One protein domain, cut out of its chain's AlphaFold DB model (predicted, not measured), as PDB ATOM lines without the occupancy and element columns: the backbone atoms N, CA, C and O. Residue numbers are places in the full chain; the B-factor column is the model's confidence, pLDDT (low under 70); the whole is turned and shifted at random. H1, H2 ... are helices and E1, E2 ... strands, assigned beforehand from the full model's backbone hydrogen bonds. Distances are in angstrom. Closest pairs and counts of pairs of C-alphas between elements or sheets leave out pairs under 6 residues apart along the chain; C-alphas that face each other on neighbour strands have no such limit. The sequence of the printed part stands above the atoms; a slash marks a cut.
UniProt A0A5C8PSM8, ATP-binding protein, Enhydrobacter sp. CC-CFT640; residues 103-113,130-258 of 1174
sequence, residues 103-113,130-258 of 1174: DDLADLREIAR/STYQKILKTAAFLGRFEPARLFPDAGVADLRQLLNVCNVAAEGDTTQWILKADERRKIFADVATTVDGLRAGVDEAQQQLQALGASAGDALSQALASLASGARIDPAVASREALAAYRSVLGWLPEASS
ATOM      1  N   ASP A 103      -9.491 -51.259  69.075       42.69
ATOM      2  CA  ASP A 103      -9.945 -49.927  69.491       42.69
ATOM      3  C   ASP A 103     -10.078 -48.956  68.299       42.69
ATOM      4  O   ASP A 103     -11.120 -48.325  68.141       42.69
ATOM      5  N   ASP A 104      -9.097 -48.900  67.384       48.53
ATOM      6  CA  ASP A 104      -9.184 -48.096  66.147       48.53
ATOM      7  C   ASP A 104     -10.349 -48.567  65.249       48.53
ATOM      8  O   ASP A 104     -11.033 -47.768  64.599       48.53
ATOM      9  N   LEU A 105     -10.624 -49.877  65.226       48.03
ATOM     10  CA  LEU A 105     -11.785 -50.451  64.537       48.03
ATOM     11  C   LEU A 105     -13.114 -50.121  65.238       48.03
ATOM     12  O   LEU A 105     -14.142 -50.025  64.560       48.03
ATOM     13  N   ALA A 106     -13.124 -49.932  66.560       51.59
ATOM     14  CA  ALA A 106     -14.284 -49.429  67.293       51.59
ATOM     15  C   ALA A 106     -14.530 -47.942  66.984       51.59
ATOM     16  O   ALA A 106     -15.652 -47.585  66.618       51.59
ATOM     17  N   ASP A 107     -13.483 -47.114  66.995       50.28
ATOM     18  CA  ASP A 107     -13.528 -45.691  66.635       50.28
ATOM     19  C   ASP A 107     -14.079 -45.484  65.213       50.28
ATOM     20  O   ASP A 107     -15.002 -44.696  64.996       50.28
ATOM     21  N   LEU A 108     -13.599 -46.255  64.227       51.72
ATOM     22  CA  LEU A 108     -14.115 -46.210  62.850       51.72
ATOM     23  C   LEU A 108     -15.601 -46.620  62.757       51.72
ATOM     24  O   LEU A 108     -16.345 -46.057  61.947       51.72
ATOM     25  N   ARG A 109     -16.064 -47.553  63.602       54.50
ATOM     26  CA  ARG A 109     -17.486 -47.944  63.709       54.50
ATOM     27  C   ARG A 109     -18.335 -46.887  64.425       54.50
ATOM     28  O   ARG A 109     -19.518 -46.758  64.106       54.50
ATOM     29  N   GLU A 110     -17.774 -46.126  65.360       49.44
ATOM     30  CA  GLU A 110     -18.474 -45.031  66.040       49.44
ATOM     31  C   GLU A 110     -18.569 -43.780  65.156       49.44
ATOM     32  O   GLU A 110     -19.658 -43.223  64.999       49.44
ATOM     33  N   ILE A 111     -17.490 -43.421  64.454       49.09
ATOM     34  CA  ILE A 111     -17.490 -42.379  63.415       49.09
ATOM     35  C   ILE A 111     -18.571 -42.680  62.367       49.09
ATOM     36  O   ILE A 111     -19.384 -41.811  62.063       49.09
ATOM     37  N   ALA A 112     -18.665 -43.927  61.891       46.34
ATOM     38  CA  ALA A 112     -19.702 -44.361  60.951       46.34
ATOM     39  C   ALA A 112     -21.146 -44.168  61.465       46.34
ATOM     40  O   ALA A 112     -22.059 -43.927  60.671       46.34
ATOM     41  N   ARG A 113     -21.370 -44.250  62.784       45.84
ATOM     42  CA  ARG A 113     -22.671 -43.960  63.416       45.84
ATOM     43  C   ARG A 113     -22.912 -42.453  63.540       45.84
ATOM     44  O   ARG A 113     -24.031 -42.004  63.290       45.84
ATOM     45  N   SER A 130      -0.720 -39.660  48.182       72.44
ATOM     46  CA  SER A 130      -0.662 -40.579  47.033       72.44
ATOM     47  C   SER A 130      -1.320 -41.925  47.363       72.44
ATOM     48  O   SER A 130      -1.996 -42.508  46.513       72.44
ATOM     49  N   THR A 131      -1.204 -42.363  48.620       79.50
ATOM     50  CA  THR A 131      -1.891 -43.522  49.199       79.50
ATOM     51  C   THR A 131      -3.414 -43.382  49.119       79.50
ATOM     52  O   THR A 131      -4.067 -44.249  48.542       79.50
ATOM     53  N   TYR A 132      -3.988 -42.276  49.607       83.31
ATOM     54  CA  TYR A 132      -5.428 -42.004  49.551       83.31
ATOM     55  C   TYR A 132      -5.949 -41.965  48.112       83.31
ATOM     56  O   TYR A 132      -6.986 -42.554  47.819       83.31
ATOM     57  N   GLN A 133      -5.217 -41.328  47.194       82.88
ATOM     58  CA  GLN A 133      -5.595 -41.306  45.778       82.88
ATOM     59  C   GLN A 133      -5.608 -42.712  45.163       82.88
ATOM     60  O   GLN A 133      -6.518 -43.030  44.396       82.88
ATOM     61  N   LYS A 134      -4.654 -43.582  45.528       84.69
ATOM     62  CA  LYS A 134      -4.663 -44.983  45.090       84.69
ATOM     63  C   LYS A 134      -5.856 -45.750  45.674       84.69
ATOM     64  O   LYS A 134      -6.623 -46.339  44.917       84.69
ATOM     65  N   ILE A 135      -6.048 -45.676  46.991       87.69
ATOM     66  CA  ILE A 135      -7.176 -46.270  47.732       87.69
ATOM     67  C   ILE A 135      -8.517 -45.894  47.088       87.69
ATOM     68  O   ILE A 135      -9.341 -46.759  46.786       87.69
ATOM     69  N   LEU A 136      -8.718 -44.600  46.832       88.44
ATOM     70  CA  LEU A 136      -9.940 -44.054  46.254       88.44
ATOM     71  C   LEU A 136     -10.165 -44.546  44.814       88.44
ATOM     72  O   LEU A 136     -11.292 -44.899  44.464       88.44
ATOM     73  N   LYS A 137      -9.102 -44.629  44.001       88.25
ATOM     74  CA  LYS A 137      -9.166 -45.197  42.646       88.25
ATOM     75  C   LYS A 137      -9.558 -46.672  42.675       88.25
ATOM     76  O   LYS A 137     -10.547 -47.022  42.040       88.25
ATOM     77  N   THR A 138      -8.887 -47.520  43.458       88.25
ATOM     78  CA  THR A 138      -9.235 -48.950  43.572       88.25
ATOM     79  C   THR A 138     -10.675 -49.151  44.072       88.25
ATOM     80  O   THR A 138     -11.421 -49.958  43.517       88.25
ATOM     81  N   ALA A 139     -11.120 -48.366  45.062       89.56
ATOM     82  CA  ALA A 139     -12.485 -48.419  45.594       89.56
ATOM     83  C   ALA A 139     -13.575 -48.036  44.566       89.56
ATOM     84  O   ALA A 139     -14.713 -48.500  44.671       89.56
ATOM     85  N   ALA A 140     -13.253 -47.220  43.556       90.94
ATOM     86  CA  ALA A 140     -14.203 -46.811  42.519       90.94
ATOM     87  C   ALA A 140     -14.596 -47.945  41.558       90.94
ATOM     88  O   ALA A 140     -15.694 -47.898  40.996       90.94
ATOM     89  N   PHE A 141     -13.746 -48.964  41.404       89.75
ATOM     90  CA  PHE A 141     -13.982 -50.118  40.528       89.75
ATOM     91  C   PHE A 141     -14.676 -51.301  41.222       89.75
ATOM     92  O   PHE A 141     -15.033 -52.279  40.567       89.75
ATOM     93  N   LEU A 142     -14.915 -51.211  42.534       87.56
ATOM     94  CA  LEU A 142     -15.624 -52.232  43.304       87.56
ATOM     95  C   LEU A 142     -17.059 -51.813  43.595       87.56
ATOM     96  O   LEU A 142     -17.342 -50.637  43.840       87.56
ATOM     97  N   GLY A 143     -17.978 -52.776  43.620       84.25
ATOM     98  CA  GLY A 143     -19.335 -52.530  44.085       84.25
ATOM     99  C   GLY A 143     -19.354 -52.261  45.581       84.25
ATOM    100  O   GLY A 143     -19.441 -51.099  45.982       84.25
ATOM    101  N   ARG A 144     -19.248 -53.318  46.390       86.81
ATOM    102  CA  ARG A 144     -19.182 -53.246  47.858       86.81
ATOM    103  C   ARG A 144     -17.803 -53.645  48.381       86.81
ATOM    104  O   ARG A 144     -17.174 -54.554  47.849       86.81
ATOM    105  N   PHE A 145     -17.353 -53.001  49.456       86.94
ATOM    106  CA  PHE A 145     -16.075 -53.314  50.106       86.94
ATOM    107  C   PHE A 145     -16.079 -53.025  51.615       86.94
ATOM    108  O   PHE A 145     -16.974 -52.370  52.146       86.94
ATOM    109  N   GLU A 146     -15.048 -53.516  52.303       86.44
ATOM    110  CA  GLU A 146     -14.756 -53.270  53.719       86.44
ATOM    111  C   GLU A 146     -13.392 -52.549  53.805       86.44
ATOM    112  O   GLU A 146     -12.372 -53.187  53.546       86.44
ATOM    113  N   PRO A 147     -13.335 -51.234  54.107       86.06
ATOM    114  CA  PRO A 147     -12.124 -50.418  53.941       86.06
ATOM    115  C   PRO A 147     -10.859 -50.964  54.617       86.06
ATOM    116  O   PRO A 147      -9.846 -51.143  53.948       86.06
ATOM    117  N   ALA A 148     -10.936 -51.283  55.912       83.75
ATOM    118  CA  ALA A 148      -9.802 -51.783  56.697       83.75
ATOM    119  C   ALA A 148      -9.297 -53.162  56.231       83.75
ATOM    120  O   ALA A 148      -8.130 -53.490  56.413       83.75
ATOM    121  N   ARG A 149     -10.169 -53.966  55.609       83.44
ATOM    122  CA  ARG A 149      -9.810 -55.274  55.051       83.44
ATOM    123  C   ARG A 149      -9.266 -55.167  53.629       83.44
ATOM    124  O   ARG A 149      -8.392 -55.943  53.262       83.44
ATOM    125  N   LEU A 150      -9.786 -54.233  52.830       82.25
ATOM    126  CA  LEU A 150      -9.352 -54.003  51.452       82.25
ATOM    127  C   LEU A 150      -7.977 -53.318  51.382       82.25
ATOM    128  O   LEU A 150      -7.212 -53.576  50.453       82.25
ATOM    129  N   PHE A 151      -7.662 -52.476  52.368       86.12
ATOM    130  CA  PHE A 151      -6.416 -51.714  52.450       86.12
ATOM    131  C   PHE A 151      -5.794 -51.842  53.858       86.12
ATOM    132  O   PHE A 151      -5.845 -50.886  54.632       86.12
ATOM    133  N   PRO A 152      -5.227 -53.011  54.222       80.06
ATOM    134  CA  PRO A 152      -4.696 -53.249  55.571       80.06
ATOM    135  C   PRO A 152      -3.507 -52.339  55.921       80.06
ATOM    136  O   PRO A 152      -3.365 -51.936  57.070       80.06
ATOM    137  N   ASP A 153      -2.696 -51.956  54.930       81.25
ATOM    138  CA  ASP A 153      -1.535 -51.069  55.104       81.25
ATOM    139  C   ASP A 153      -1.895 -49.564  55.078       81.25
ATOM    140  O   ASP A 153      -1.008 -48.707  55.039       81.25
ATOM    141  N   ALA A 154      -3.186 -49.209  55.044       82.31
ATOM    142  CA  ALA A 154      -3.638 -47.819  54.984       82.31
ATOM    143  C   ALA A 154      -3.681 -47.157  56.368       82.31
ATOM    144  O   ALA A 154      -4.187 -47.721  57.338       82.31
ATOM    145  N   GLY A 155      -3.229 -45.903  56.449       83.31
ATOM    146  CA  GLY A 155      -3.328 -45.123  57.679       83.31
ATOM    147  C   GLY A 155      -4.782 -44.811  58.048       83.31
ATOM    148  O   GLY A 155      -5.613 -44.533  57.181       83.31
ATOM    149  N   VAL A 156      -5.079 -44.765  59.353       80.88
ATOM    150  CA  VAL A 156      -6.418 -44.436  59.891       80.88
ATOM    151  C   VAL A 156      -6.960 -43.115  59.318       80.88
ATOM    152  O   VAL A 156      -8.160 -42.990  59.076       80.88
ATOM    153  N   ALA A 157      -6.085 -42.146  59.020       80.94
ATOM    154  CA  ALA A 157      -6.450 -40.890  58.362       80.94
ATOM    155  C   ALA A 157      -6.975 -41.082  56.923       80.94
ATOM    156  O   ALA A 157      -8.038 -40.548  56.597       80.94
ATOM    157  N   ASP A 158      -6.288 -41.869  56.085       83.19
ATOM    158  CA  ASP A 158      -6.708 -42.145  54.703       83.19
ATOM    159  C   ASP A 158      -8.027 -42.949  54.689       83.19
ATOM    160  O   ASP A 158      -8.944 -42.646  53.920       83.19
ATOM    161  N   LEU A 159      -8.169 -43.929  55.596       84.81
ATOM    162  CA  LEU A 159      -9.401 -44.710  55.772       84.81
ATOM    163  C   LEU A 159     -10.579 -43.835  56.231       84.81
ATOM    164  O   LEU A 159     -11.675 -43.934  55.679       84.81
ATOM    165  N   ARG A 160     -10.364 -42.930  57.194       84.88
ATOM    166  CA  ARG A 160     -11.382 -41.972  57.660       84.88
ATOM    167  C   ARG A 160     -11.791 -40.996  56.553       84.88
ATOM    168  O   ARG A 160     -12.969 -40.657  56.450       84.88
ATOM    169  N   GLN A 161     -10.855 -40.587  55.694       86.44
ATOM    170  CA  GLN A 161     -11.161 -39.770  54.520       86.44
ATOM    171  C   GLN A 161     -12.005 -40.548  53.492       86.44
ATOM    172  O   GLN A 161     -12.976 -39.992  52.974       86.44
ATOM    173  N   LEU A 162     -11.718 -41.838  53.262       88.19
ATOM    174  CA  LEU A 162     -12.517 -42.704  52.381       88.19
ATOM    175  C   LEU A 162     -13.948 -42.910  52.911       88.19
ATOM    176  O   LEU A 162     -14.903 -42.871  52.137       88.19
ATOM    177  N   LEU A 163     -14.125 -43.090  54.223       89.12
ATOM    178  CA  LEU A 163     -15.453 -43.271  54.822       89.12
ATOM    179  C   LEU A 163     -16.370 -42.058  54.599       89.12
ATOM    180  O   LEU A 163     -17.543 -42.238  54.272       89.12
ATOM    181  N   ASN A 164     -15.838 -40.832  54.661       88.81
ATOM    182  CA  ASN A 164     -16.609 -39.610  54.384       88.81
ATOM    183  C   ASN A 164     -17.192 -39.572  52.955       88.81
ATOM    184  O   ASN A 164     -18.250 -38.976  52.732       88.81
ATOM    185  N   VAL A 165     -16.543 -40.224  51.985       91.31
ATOM    186  CA  VAL A 165     -17.009 -40.330  50.589       91.31
ATOM    187  C   VAL A 165     -17.789 -41.617  50.283       91.31
ATOM    188  O   VAL A 165     -18.213 -41.826  49.145       91.31
ATOM    189  N   CYS A 166     -18.066 -42.448  51.289       90.50
ATOM    190  CA  CYS A 166     -18.865 -43.664  51.150       90.50
ATOM    191  C   CYS A 166     -20.257 -43.543  51.793       90.50
ATOM    192  O   CYS A 166     -20.518 -42.667  52.617       90.50
ATOM    193  N   ASN A 167     -21.152 -44.456  51.414       88.88
ATOM    194  CA  ASN A 167     -22.404 -44.761  52.105       88.88
ATOM    195  C   ASN A 167     -22.331 -46.198  52.651       88.88
ATOM    196  O   ASN A 167     -21.684 -47.054  52.042       88.88
ATOM    197  N   VAL A 168     -23.029 -46.489  53.750       84.75
ATOM    198  CA  VAL A 168     -23.196 -47.869  54.242       84.75
ATOM    199  C   VAL A 168     -24.136 -48.631  53.301       84.75
ATOM    200  O   VAL A 168     -25.212 -48.140  52.964       84.75
ATOM    201  N   ALA A 169     -23.723 -49.823  52.867       74.75
ATOM    202  CA  ALA A 169     -24.463 -50.687  51.944       74.75
ATOM    203  C   ALA A 169     -25.202 -51.836  52.652       74.75
ATOM    204  O   ALA A 169     -26.256 -52.263  52.186       74.75
ATOM    205  N   ALA A 170     -24.648 -52.343  53.759       69.12
ATOM    206  CA  ALA A 170     -25.267 -53.355  54.611       69.12
ATOM    207  C   ALA A 170     -24.685 -53.299  56.035       69.12
ATOM    208  O   ALA A 170     -23.477 -53.117  56.203       69.12
ATOM    209  N   GLU A 171     -25.539 -53.502  57.041       53.19
ATOM    210  CA  GLU A 171     -25.158 -53.710  58.443       53.19
ATOM    211  C   GLU A 171     -25.464 -55.175  58.817       53.19
ATOM    212  O   GLU A 171     -26.559 -55.676  58.559       53.19
ATOM    213  N   GLY A 172     -24.473 -55.872  59.375       61.72
ATOM    214  CA  GLY A 172     -24.472 -57.301  59.715       61.72
ATOM    215  C   GLY A 172     -23.158 -57.649  60.428       61.72
ATOM    216  O   GLY A 172     -22.529 -56.747  60.977       61.72
ATOM    217  N   ASP A 173     -22.694 -58.903  60.374       55.94
ATOM    218  CA  ASP A 173     -21.418 -59.311  61.008       55.94
ATOM    219  C   ASP A 173     -20.191 -58.527  60.484       55.94
ATOM    220  O   ASP A 173     -19.195 -58.379  61.188       55.94
ATOM    221  N   THR A 174     -20.269 -57.982  59.262       65.81
ATOM    222  CA  THR A 174     -19.303 -57.022  58.697       65.81
ATOM    223  C   THR A 174     -20.046 -55.858  58.037       65.81
ATOM    224  O   THR A 174     -20.991 -56.068  57.273       65.81
ATOM    225  N   THR A 175     -19.641 -54.616  58.323       78.25
ATOM    226  CA  THR A 175     -20.249 -53.418  57.719       78.25
ATOM    227  C   THR A 175     -19.669 -53.188  56.326       78.25
ATOM    228  O   THR A 175     -18.499 -52.830  56.191       78.25
ATOM    229  N   GLN A 176     -20.490 -53.347  55.288       83.12
ATOM    230  CA  GLN A 176     -20.074 -53.101  53.906       83.12
ATOM    231  C   GLN A 176     -20.382 -51.671  53.462       83.12
ATOM    232  O   GLN A 176     -21.422 -51.107  53.806       83.12
ATOM    233  N   TRP A 177     -19.499 -51.118  52.633       88.25
ATOM    234  CA  TRP A 177     -19.532 -49.740  52.150       88.25
ATOM    235  C   TRP A 177     -19.619 -49.671  50.623       88.25
ATOM    236  O   TRP A 177     -19.179 -50.582  49.921       88.25
ATOM    237  N   ILE A 178     -20.185 -48.573  50.119       89.75
ATOM    238  CA  ILE A 178     -20.272 -48.224  48.696       89.75
ATOM    239  C   ILE A 178     -19.708 -46.810  48.498       89.75
ATOM    240  O   ILE A 178     -20.099 -45.888  49.212       89.75
ATOM    241  N   LEU A 179     -18.825 -46.607  47.515       92.44
ATOM    242  CA  LEU A 179     -18.356 -45.261  47.158       92.44
ATOM    243  C   LEU A 179     -19.489 -44.451  46.495       92.44
ATOM    244  O   LEU A 179     -20.176 -44.973  45.608       92.44
ATOM    245  N   LYS A 180     -19.674 -43.186  46.908       91.06
ATOM    246  CA  LYS A 180     -20.725 -42.282  46.401       91.06
ATOM    247  C   LYS A 180     -20.613 -42.059  44.885       91.06
ATOM    248  O   LYS A 180     -19.521 -41.963  44.325       91.06
ATOM    249  N   ALA A 181     -21.766 -41.939  44.222       87.81
ATOM    250  CA  ALA A 181     -21.874 -41.837  42.763       87.81
ATOM    251  C   ALA A 181     -21.124 -40.632  42.165       87.81
ATOM    252  O   ALA A 181     -20.558 -40.736  41.078       87.81
ATOM    253  N   ASP A 182     -21.103 -39.500  42.870       87.06
ATOM    254  CA  ASP A 182     -20.450 -38.277  42.393       87.06
ATOM    255  C   ASP A 182     -18.916 -38.390  42.433       87.06
ATOM    256  O   ASP A 182     -18.241 -37.898  41.530       87.06
ATOM    257  N   GLU A 183     -18.360 -39.126  43.403       90.62
ATOM    258  CA  GLU A 183     -16.925 -39.433  43.437       90.62
ATOM    259  C   GLU A 183     -16.541 -40.454  42.361       90.62
ATOM    260  O   GLU A 183     -15.544 -40.252  41.671       90.62
ATOM    261  N   ARG A 184     -17.371 -41.484  42.118       90.81
ATOM    262  CA  ARG A 184     -17.167 -42.399  40.976       90.81
ATOM    263  C   ARG A 184     -17.120 -41.638  39.644       90.81
ATOM    264  O   ARG A 184     -16.221 -41.892  38.850       90.81
ATOM    265  N   ARG A 185     -18.004 -40.649  39.427       89.19
ATOM    266  CA  ARG A 185     -17.953 -39.775  38.235       89.19
ATOM    267  C   ARG A 185     -16.643 -38.994  38.120       89.19
ATOM    268  O   ARG A 185     -16.063 -38.973  37.040       89.19
ATOM    269  N   LYS A 186     -16.160 -38.378  39.206       88.12
ATOM    270  CA  LYS A 186     -14.869 -37.658  39.206       88.12
ATOM    271  C   LYS A 186     -13.704 -38.584  38.842       88.12
ATOM    272  O   LYS A 186     -12.850 -38.206  38.050       88.12
ATOM    273  N   ILE A 187     -13.689 -39.797  39.392       88.38
ATOM    274  CA  ILE A 187     -12.607 -40.773  39.193       88.38
ATOM    275  C   ILE A 187     -12.641 -41.357  37.776       88.38
ATOM    276  O   ILE A 187     -11.597 -41.487  37.145       88.38
ATOM    277  N   PHE A 188     -13.820 -41.661  37.233       88.06
ATOM    278  CA  PHE A 188     -13.946 -42.164  35.863       88.06
ATOM    279  C   PHE A 188     -13.732 -41.088  34.790       88.06
ATOM    280  O   PHE A 188     -13.297 -41.429  33.692       88.06
ATOM    281  N   ALA A 189     -13.942 -39.806  35.104       84.12
ATOM    282  CA  ALA A 189     -13.536 -38.694  34.241       84.12
ATOM    283  C   ALA A 189     -12.003 -38.556  34.095       84.12
ATOM    284  O   ALA A 189     -11.548 -37.984  33.110       84.12
ATOM    285  N   ASP A 190     -11.228 -39.095  35.041       81.44
ATOM    286  CA  ASP A 190      -9.759 -39.164  35.005       81.44
ATOM    287  C   ASP A 190      -9.273 -40.511  34.425       81.44
ATOM    288  O   ASP A 190      -8.566 -40.554  33.420       81.44
ATOM    289  N   VAL A 191      -9.705 -41.632  35.016       76.38
ATOM    290  CA  VAL A 191      -9.128 -42.971  34.780       76.38
ATOM    291  C   VAL A 191      -9.830 -43.769  33.671       76.38
ATOM    292  O   VAL A 191      -9.191 -44.570  32.995       76.38
ATOM    293  N   ALA A 192     -11.135 -43.571  33.456       71.44
ATOM    294  CA  ALA A 192     -11.945 -44.379  32.531       71.44
ATOM    295  C   ALA A 192     -12.264 -43.648  31.211       71.44
ATOM    296  O   ALA A 192     -13.309 -43.854  30.593       71.44
ATOM    297  N   THR A 193     -11.345 -42.790  30.768       70.12
ATOM    298  CA  THR A 193     -11.406 -42.101  29.469       70.12
ATOM    299  C   THR A 193     -11.118 -43.033  28.285       70.12
ATOM    300  O   THR A 193     -11.481 -42.713  27.154       70.12
ATOM    301  N   THR A 194     -10.531 -44.210  28.524       74.81
ATOM    302  CA  THR A 194     -10.272 -45.241  27.507       74.81
ATOM    303  C   THR A 194     -10.682 -46.634  27.984       74.81
ATOM    304  O   THR A 194     -10.814 -46.880  29.186       74.81
ATOM    305  N   VAL A 195     -10.840 -47.572  27.041       76.25
ATOM    306  CA  VAL A 195     -11.080 -48.998  27.342       76.25
ATOM    307  C   VAL A 195      -9.984 -49.569  28.232       76.25
ATOM    308  O   VAL A 195     -10.280 -50.275  29.191       76.25
ATOM    309  N   ASP A 196      -8.725 -49.259  27.930       80.94
ATOM    310  CA  ASP A 196      -7.587 -49.841  28.638       80.94
ATOM    311  C   ASP A 196      -7.398 -49.217  30.028       80.94
ATOM    312  O   ASP A 196      -6.999 -49.923  30.948       80.94
ATOM    313  N   GLY A 197      -7.782 -47.949  30.226       83.00
ATOM    314  CA  GLY A 197      -7.877 -47.333  31.555       83.00
ATOM    315  C   GLY A 197      -9.005 -47.928  32.407       83.00
ATOM    316  O   GLY A 197      -8.794 -48.264  33.574       83.00
ATOM    317  N   LEU A 198     -10.182 -48.157  31.807       84.12
ATOM    318  CA  LEU A 198     -11.290 -48.866  32.460       84.12
ATOM    319  C   LEU A 198     -10.892 -50.312  32.817       84.12
ATOM    320  O   LEU A 198     -11.188 -50.772  33.918       84.12
ATOM    321  N   ARG A 199     -10.192 -51.015  31.917       86.12
ATOM    322  CA  ARG A 199      -9.704 -52.384  32.136       86.12
ATOM    323  C   ARG A 199      -8.636 -52.447  33.219       86.12
ATOM    324  O   ARG A 199      -8.809 -53.212  34.157       86.12
ATOM    325  N   ALA A 200      -7.602 -51.609  33.157       86.62
ATOM    326  CA  ALA A 200      -6.539 -51.586  34.160       86.62
ATOM    327  C   ALA A 200      -7.075 -51.328  35.579       86.62
ATOM    328  O   ALA A 200      -6.617 -51.957  36.530       86.62
ATOM    329  N   GLY A 201      -8.081 -50.456  35.730       87.50
ATOM    330  CA  GLY A 201      -8.732 -50.218  37.020       87.50
ATOM    331  C   GLY A 201      -9.586 -51.390  37.520       87.50
ATOM    332  O   GLY A 201      -9.577 -51.684  38.717       87.50
ATOM    333  N   VAL A 202     -10.279 -52.105  36.622       88.12
ATOM    334  CA  VAL A 202     -10.963 -53.367  36.961       88.12
ATOM    335  C   VAL A 202      -9.949 -54.442  37.361       88.12
ATOM    336  O   VAL A 202     -10.144 -55.106  38.378       88.12
ATOM    337  N   ASP A 203      -8.858 -54.590  36.609       87.56
ATOM    338  CA  ASP A 203      -7.829 -55.604  36.842       87.56
ATOM    339  C   ASP A 203      -7.081 -55.356  38.164       87.56
ATOM    340  O   ASP A 203      -6.910 -56.293  38.944       87.56
ATOM    341  N   GLU A 204      -6.702 -54.109  38.481       87.50
ATOM    342  CA  GLU A 204      -6.086 -53.758  39.773       87.50
ATOM    343  C   GLU A 204      -7.038 -54.044  40.948       87.50
ATOM    344  O   GLU A 204      -6.635 -54.637  41.952       87.50
ATOM    345  N   ALA A 205      -8.320 -53.691  40.820       87.00
ATOM    346  CA  ALA A 205      -9.314 -53.946  41.859       87.00
ATOM    347  C   ALA A 205      -9.615 -55.447  42.048       87.00
ATOM    348  O   ALA A 205      -9.829 -55.900  43.176       87.00
ATOM    349  N   GLN A 206      -9.579 -56.242  40.972       84.94
ATOM    350  CA  GLN A 206      -9.680 -57.701  41.058       84.94
ATOM    351  C   GLN A 206      -8.429 -58.334  41.678       84.94
ATOM    352  O   GLN A 206      -8.569 -59.211  42.529       84.94
ATOM    353  N   GLN A 207      -7.223 -57.878  41.319       85.31
ATOM    354  CA  GLN A 207      -5.968 -58.353  41.917       85.31
ATOM    355  C   GLN A 207      -5.923 -58.074  43.426       85.31
ATOM    356  O   GLN A 207      -5.598 -58.977  44.200       85.31
ATOM    357  N   GLN A 208      -6.335 -56.877  43.859       83.94
ATOM    358  CA  GLN A 208      -6.408 -56.522  45.281       83.94
ATOM    359  C   GLN A 208      -7.366 -57.448  46.054       83.94
ATOM    360  O   GLN A 208      -7.036 -57.897  47.151       83.94
ATOM    361  N   LEU A 209      -8.527 -57.798  45.486       82.25
ATOM    362  CA  LEU A 209      -9.449 -58.754  46.114       82.25
ATOM    363  C   LEU A 209      -8.904 -60.191  46.126       82.25
ATOM    364  O   LEU A 209      -9.035 -60.873  47.144       82.25
ATOM    365  N   GLN A 210      -8.259 -60.641  45.045       82.00
ATOM    366  CA  GLN A 210      -7.648 -61.973  44.970       82.00
ATOM    367  C   GLN A 210      -6.534 -62.149  46.012       82.00
ATOM    368  O   GLN A 210      -6.489 -63.181  46.683       82.00
ATOM    369  N   ALA A 211      -5.696 -61.126  46.222       81.12
ATOM    370  CA  ALA A 211      -4.661 -61.115  47.259       81.12
ATOM    371  C   ALA A 211      -5.227 -61.266  48.689       81.12
ATOM    372  O   ALA A 211      -4.545 -61.775  49.577       81.12
ATOM    373  N   LEU A 212      -6.488 -60.877  48.900       76.12
ATOM    374  CA  LEU A 212      -7.214 -60.963  50.175       76.12
ATOM    375  C   LEU A 212      -8.104 -62.218  50.291       76.12
ATOM    376  O   LEU A 212      -8.904 -62.327  51.227       76.12
ATOM    377  N   GLY A 213      -8.014 -63.149  49.332       69.88
ATOM    378  CA  GLY A 213      -8.861 -64.346  49.271       69.88
ATOM    379  C   GLY A 213     -10.346 -64.048  49.027       69.88
ATOM    380  O   GLY A 213     -11.203 -64.861  49.373       69.88
ATOM    381  N   ALA A 214     -10.664 -62.875  48.474       68.56
ATOM    382  CA  ALA A 214     -12.018 -62.408  48.198       68.56
ATOM    383  C   ALA A 214     -12.329 -62.429  46.689       68.56
ATOM    384  O   ALA A 214     -11.443 -62.527  45.844       68.56
ATOM    385  N   SER A 215     -13.614 -62.325  46.340       61.56
ATOM    386  CA  SER A 215     -14.079 -62.303  44.950       61.56
ATOM    387  C   SER A 215     -15.062 -61.157  44.719       61.56
ATOM    388  O   SER A 215     -15.928 -60.899  45.558       61.56
ATOM    389  N   ALA A 216     -14.941 -60.491  43.569       59.97
ATOM    390  CA  ALA A 216     -15.791 -59.383  43.132       59.97
ATOM    391  C   ALA A 216     -17.168 -59.878  42.636       59.97
ATOM    392  O   ALA A 216     -17.552 -59.672  41.486       59.97
ATOM    393  N   GLY A 217     -17.895 -60.596  43.494       63.47
ATOM    394  CA  GLY A 217     -19.111 -61.324  43.126       63.47
ATOM    395  C   GLY A 217     -20.361 -60.467  42.900       63.47
ATOM    396  O   GLY A 217     -21.367 -61.009  42.448       63.47
ATOM    397  N   ASP A 218     -20.341 -59.164  43.203       80.19
ATOM    398  CA  ASP A 218     -21.523 -58.302  43.069       80.19
ATOM    399  C   ASP A 218     -21.791 -57.825  41.628       80.19
ATOM    400  O   ASP A 218     -20.898 -57.726  40.784       80.19
ATOM    401  N   ALA A 219     -23.057 -57.504  41.346       84.00
ATOM    402  CA  ALA A 219     -23.526 -57.128  40.012       84.00
ATOM    403  C   ALA A 219     -22.892 -55.834  39.454       84.00
ATOM    404  O   ALA A 219     -22.880 -55.625  38.242       84.00
ATOM    405  N   LEU A 220     -22.361 -54.962  40.317       86.88
ATOM    406  CA  LEU A 220     -21.754 -53.677  39.950       86.88
ATOM    407  C   LEU A 220     -20.318 -53.888  39.455       86.88
ATOM    408  O   LEU A 220     -19.947 -53.383  38.395       86.88
ATOM    409  N   SER A 221     -19.556 -54.723  40.158       85.56
ATOM    410  CA  SER A 221     -18.229 -55.173  39.727       85.56
ATOM    411  C   SER A 221     -18.318 -56.004  38.438       85.56
ATOM    412  O   SER A 221     -17.524 -55.808  37.517       85.56
ATOM    413  N   GLN A 222     -19.340 -56.864  38.313       85.31
ATOM    414  CA  GLN A 222     -19.632 -57.594  37.070       85.31
ATOM    415  C   GLN A 222     -19.965 -56.650  35.900       85.31
ATOM    416  O   GLN A 222     -19.456 -56.840  34.796       85.31
ATOM    417  N   ALA A 223     -20.772 -55.606  36.124       87.75
ATOM    418  CA  ALA A 223     -21.106 -54.623  35.092       87.75
ATOM    419  C   ALA A 223     -19.881 -53.827  34.602       87.75
ATOM    420  O   ALA A 223     -19.723 -53.630  33.395       87.75
ATOM    421  N   LEU A 224     -18.986 -53.421  35.512       86.88
ATOM    422  CA  LEU A 224     -17.707 -52.791  35.163       86.88
ATOM    423  C   LEU A 224     -16.822 -53.725  34.324       86.88
ATOM    424  O   LEU A 224     -16.308 -53.308  33.287       86.88
ATOM    425  N   ALA A 225     -16.699 -54.998  34.714       84.88
ATOM    426  CA  ALA A 225     -15.939 -55.997  33.957       84.88
ATOM    427  C   ALA A 225     -16.539 -56.283  32.563       84.88
ATOM    428  O   ALA A 225     -15.796 -56.448  31.592       84.88
ATOM    429  N   SER A 226     -17.870 -56.277  32.431       85.19
ATOM    430  CA  SER A 226     -18.559 -56.385  31.136       85.19
ATOM    431  C   SER A 226     -18.172 -55.232  30.205       85.19
ATOM    432  O   SER A 226     -17.790 -55.455  29.059       85.19
ATOM    433  N   LEU A 227     -18.171 -53.992  30.706       83.88
ATOM    434  CA  LEU A 227     -17.808 -52.815  29.909       83.88
ATOM    435  C   LEU A 227     -16.303 -52.766  29.576       83.88
ATOM    436  O   LEU A 227     -15.946 -52.462  28.439       83.88
ATOM    437  N   ALA A 228     -15.424 -53.156  30.504       82.94
ATOM    438  CA  ALA A 228     -13.972 -53.262  30.284       82.94
ATOM    439  C   ALA A 228     -13.563 -54.349  29.263       82.94
ATOM    440  O   ALA A 228     -12.529 -54.243  28.591       82.94
ATOM    441  N   SER A 229     -14.382 -55.394  29.123       80.69
ATOM    442  CA  SER A 229     -14.236 -56.431  28.090       80.69
ATOM    443  C   SER A 229     -14.977 -56.105  26.784       80.69
ATOM    444  O   SER A 229     -14.844 -56.841  25.810       80.69
ATOM    445  N   GLY A 230     -15.732 -54.999  26.730       75.62
ATOM    446  CA  GLY A 230     -16.567 -54.624  25.583       75.62
ATOM    447  C   GLY A 230     -17.831 -55.479  25.409       75.62
ATOM    448  O   GLY A 230     -18.550 -55.315  24.422       75.62
ATOM    449  N   ALA A 231     -18.122 -56.375  26.355       79.44
ATOM    450  CA  ALA A 231     -19.311 -57.210  26.356       79.44
ATOM    451  C   ALA A 231     -20.554 -56.376  26.709       79.44
ATOM    452  O   ALA A 231     -20.640 -55.772  27.783       79.44
ATOM    453  N   ARG A 232     -21.543 -56.367  25.809       80.62
ATOM    454  CA  ARG A 232     -22.845 -55.729  26.042       80.62
ATOM    455  C   ARG A 232     -23.777 -56.685  26.777       80.62
ATOM    456  O   ARG A 232     -23.921 -57.835  26.371       80.62
ATOM    457  N   ILE A 233     -24.468 -56.188  27.800       81.00
ATOM    458  CA  ILE A 233     -25.579 -56.915  28.425       81.00
ATOM    459  C   ILE A 233     -26.804 -56.903  27.497       81.00
ATOM    460  O   ILE A 233     -27.166 -55.856  26.958       81.00
ATOM    461  N   ASP A 234     -27.471 -58.048  27.342       80.00
ATOM    462  CA  ASP A 234     -28.798 -58.137  26.727       80.00
ATOM    463  C   ASP A 234     -29.894 -57.860  27.781       80.00
ATOM    464  O   ASP A 234     -30.056 -58.665  28.708       80.00
ATOM    465  N   PRO A 235     -30.663 -56.755  27.681       77.06
ATOM    466  CA  PRO A 235     -31.717 -56.453  28.642       77.06
ATOM    467  C   PRO A 235     -32.888 -57.437  28.600       77.06
ATOM    468  O   PRO A 235     -33.571 -57.579  29.606       77.06
ATOM    469  N   ALA A 236     -33.096 -58.161  27.494       67.25
ATOM    470  CA  ALA A 236     -34.173 -59.146  27.382       67.25
ATOM    471  C   ALA A 236     -33.912 -60.444  28.178       67.25
ATOM    472  O   ALA A 236     -34.814 -61.273  28.306       67.25
ATOM    473  N   VAL A 237     -32.687 -60.640  28.688       72.25
ATOM    474  CA  VAL A 237     -32.246 -61.877  29.368       72.25
ATOM    475  C   VAL A 237     -31.610 -61.605  30.743       72.25
ATOM    476  O   VAL A 237     -31.577 -62.490  31.600       72.25
ATOM    477  N   ALA A 238     -31.106 -60.394  30.986       79.50
ATOM    478  CA  ALA A 238     -30.424 -60.039  32.227       79.50
ATOM    479  C   ALA A 238     -31.351 -59.936  33.453       79.50
ATOM    480  O   ALA A 238     -32.535 -59.616  33.363       79.50
ATOM    481  N   SER A 239     -30.790 -60.161  34.646       78.25
ATOM    482  CA  SER A 239     -31.529 -59.959  35.896       78.25
ATOM    483  C   SER A 239     -31.745 -58.468  36.184       78.25
ATOM    484  O   SER A 239     -30.932 -57.617  35.815       78.25
ATOM    485  N   ARG A 240     -32.814 -58.140  36.923       73.31
ATOM    486  CA  ARG A 240     -33.100 -56.757  37.355       73.31
ATOM    487  C   ARG A 240     -31.950 -56.128  38.147       73.31
ATOM    488  O   ARG A 240     -31.713 -54.931  38.023       73.31
ATOM    489  N   GLU A 241     -31.230 -56.926  38.935       79.69
ATOM    490  CA  GLU A 241     -30.060 -56.467  39.690       79.69
ATOM    491  C   GLU A 241     -28.876 -56.156  38.761       79.69
ATOM    492  O   GLU A 241     -28.274 -55.090  38.883       79.69
ATOM    493  N   ALA A 242     -28.604 -57.015  37.770       83.69
ATOM    494  CA  ALA A 242     -27.578 -56.771  36.758       83.69
ATOM    495  C   ALA A 242     -27.886 -55.526  35.907       83.69
ATOM    496  O   ALA A 242     -26.994 -54.715  35.667       83.69
ATOM    497  N   LEU A 243     -29.145 -55.317  35.508       84.12
ATOM    498  CA  LEU A 243     -29.554 -54.132  34.744       84.12
ATOM    499  C   LEU A 243     -29.498 -52.841  35.562       84.12
ATOM    500  O   LEU A 243     -29.032 -51.821  35.053       84.12
ATOM    501  N   ALA A 244     -29.919 -52.872  36.829       83.62
ATOM    502  CA  ALA A 244     -29.777 -51.727  37.727       83.62
ATOM    503  C   ALA A 244     -28.294 -51.370  37.949       83.62
ATOM    504  O   ALA A 244     -27.923 -50.193  37.905       83.62
ATOM    505  N   ALA A 245     -27.433 -52.376  38.114       87.44
ATOM    506  CA  ALA A 245     -25.997 -52.184  38.255       87.44
ATOM    507  C   ALA A 245     -25.354 -51.621  36.972       87.44
ATOM    508  O   ALA A 245     -24.648 -50.616  37.032       87.44
ATOM    509  N   TYR A 246     -25.664 -52.190  35.805       88.81
ATOM    510  CA  TYR A 246     -25.137 -51.757  34.506       88.81
ATOM    511  C   TYR A 246     -25.579 -50.333  34.144       88.81
ATOM    512  O   TYR A 246     -24.733 -49.506  33.811       88.81
ATOM    513  N   ARG A 247     -26.861 -49.982  34.340       88.56
ATOM    514  CA  ARG A 247     -27.334 -48.584  34.269       88.56
ATOM    515  C   ARG A 247     -26.547 -47.654  35.194       88.56
ATOM    516  O   ARG A 247     -26.199 -46.550  34.781       88.56
ATOM    517  N   SER A 248     -26.279 -48.079  36.432       89.31
ATOM    518  CA  SER A 248     -25.544 -47.256  37.403       89.31
ATOM    519  C   SER A 248     -24.126 -46.959  36.918       89.31
ATOM    520  O   SER A 248     -23.714 -45.803  36.939       89.31
ATOM    521  N   VAL A 249     -23.427 -47.973  36.395       89.19
ATOM    522  CA  VAL A 249     -22.076 -47.827  35.830       89.19
ATOM    523  C   VAL A 249     -22.073 -46.921  34.598       89.19
ATOM    524  O   VAL A 249     -21.288 -45.976  34.548       89.19
ATOM    525  N   LEU A 250     -22.988 -47.128  33.643       87.69
ATOM    526  CA  LEU A 250     -23.135 -46.241  32.480       87.69
ATOM    527  C   LEU A 250     -23.432 -44.784  32.895       87.69
ATOM    528  O   LEU A 250     -22.964 -43.852  32.249       87.69
ATOM    529  N   GLY A 251     -24.157 -44.579  34.001       86.62
ATOM    530  CA  GLY A 251     -24.424 -43.271  34.611       86.62
ATOM    531  C   GLY A 251     -23.251 -42.639  35.382       86.62
ATOM    532  O   GLY A 251     -23.409 -41.537  35.931       86.62
ATOM    533  N   TRP A 252     -22.092 -43.306  35.442       88.25
ATOM    534  CA  TRP A 252     -20.853 -42.765  36.012       88.25
ATOM    535  C   TRP A 252     -19.753 -42.490  34.976       88.25
ATOM    536  O   TRP A 252     -18.832 -41.731  35.275       88.25
ATOM    537  N   LEU A 253     -19.831 -43.084  33.782       85.94
ATOM    538  CA  LEU A 253     -18.800 -42.969  32.745       85.94
ATOM    539  C   LEU A 253     -18.936 -41.665  31.930       85.94
ATOM    540  O   LEU A 253     -20.056 -41.222  31.657       85.94
ATOM    541  N   PRO A 254     -17.820 -41.033  31.513       79.88
ATOM    542  CA  PRO A 254     -17.858 -39.845  30.664       79.88
ATOM    543  C   PRO A 254     -18.209 -40.206  29.211       79.88
ATOM    544  O   PRO A 254     -17.732 -41.201  28.670       79.88
ATOM    545  N   GLU A 255     -18.997 -39.359  28.543       72.25
ATOM    546  CA  GLU A 255     -19.428 -39.607  27.153       72.25
ATOM    547  C   GLU A 255     -18.275 -39.514  26.139       72.25
ATOM    548  O   GLU A 255     -18.306 -40.175  25.110       72.25
ATOM    549  N   ALA A 256     -17.236 -38.732  26.446       61.97
ATOM    550  CA  ALA A 256     -16.034 -38.591  25.621       61.97
ATOM    551  C   ALA A 256     -15.030 -39.757  25.785       61.97
ATOM    552  O   ALA A 256     -13.865 -39.618  25.416       61.97
ATOM    553  N   SER A 257     -15.447 -40.881  26.376       62.94
ATOM    554  CA  SER A 257     -14.591 -42.060  26.535       62.94
ATOM    555  C   SER A 257     -14.496 -42.866  25.238       62.94
ATOM    556  O   SER A 257     -15.492 -43.067  24.544       62.94
ATOM    557  N   SER A 258     -13.309 -43.385  24.912       65.88
ATOM    558  CA  SER A 258     -13.075 -44.187  23.696       65.88
ATOM    559  C   SER A 258     -13.569 -45.641  23.803       65.88
ATOM    560  O   SER A 258     -12.971 -46.563  23.248       65.88
TER     561      SER A 258
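What this domain is: This is residues 103 to 113 and 130 to 258 of the 1174 residues of the protein "ATP-binding protein" of Enhydrobacter sp. CC-CFT640 (UniProt A0A5C8PSM8). Short, mostly crossed helices are strung along one axis, with H1 loosely attached at one end by H4, H2 in the middle linking H4 to H5 and H6, and the packed pair H7 and H8 toward the other end. A small strand hairpin, E1 and E2, lies beside the H4 end, E2 being the element nearest the mean of the C-alphas. The printed part has 140 residues, with named elements in the order H1 to H4, E1, E2, H5 to H8; the class is mostly helix and the sheet E1 - E2 is antiparallel. It is compact, with a radius of gyration of the C-alphas of 15.1 A, yet only just elongated, spanning 48 by 32 by 27 A.

How they stand to each other: H1, residues 103 to 113, and H4, residues 156 to 164, only just touch, with 3 pairs of C-alphas within 8 A, the closest being Leu 108 and Arg 160 at 7.2 A. H2, residues 130 to 140, touches H4 with C-alphas of Tyr 132 and Asp 158 5.3 A apart, at 38 degrees, only just steep. H3, residues 147 to 150, touches H4, the closest C-alphas being those of Pro 147 and Leu 159, 6.6 A. E1, residues 166 to 170, and E2, residues 176 to 179, form an antiparallel hairpin; N 167 and O 178, 2.8 A, are within hydrogen-bond range. H4 and E2 are near each other. H5, residues 181 to 191, touches H2, with C-alphas of Ala 140 and Arg 184 5.5 A apart. H6, residues 195 to 211, touches H5 only at the corner. Residues 201 to 205 of H6 touch H2, about perpendicular at 82 degrees, with C-alphas of Thr 138 and Ala 205 5.3 A apart. H7, residues 219 to 228, forms a helical hairpin with H6; C-alphas of Arg 199 and Ala 228 are 4.7 A apart. H8, residues 240 to 250, touches H7 at a steep tilt of 48 degrees, the same way, with C-alphas of Leu 220 and Ala 245 4.8 A apart. Every O i to N i+4 pair is within hydrogen-bond range in H1, H2, H4, H6, H7 and H8, and 6 of 7 in H5; H3 is too short for one.

Where its parts are: H1 begins at C-alpha 103, (-9.945, -49.927, 69.491). H6 is 24.2 A long, H2 15.6 A and H5 15.1 A. H8 ends at C-alpha 250, (-23.135, -46.241, 32.480).

The domain as a whole: The C-alphas of Asp 103 and Ala 236, the two farthest apart, are 49.4 A apart. Residues 114 to 129 are not printed, and C-alphas 113 and 130 are 27.6 A apart across the cut. The link from H7 to H8 is long. The mean pLDDT of the printed part is 79.3; residues 103 to 113, 170 to 174, 213 to 217, 236 and 256 to 258 are under 70.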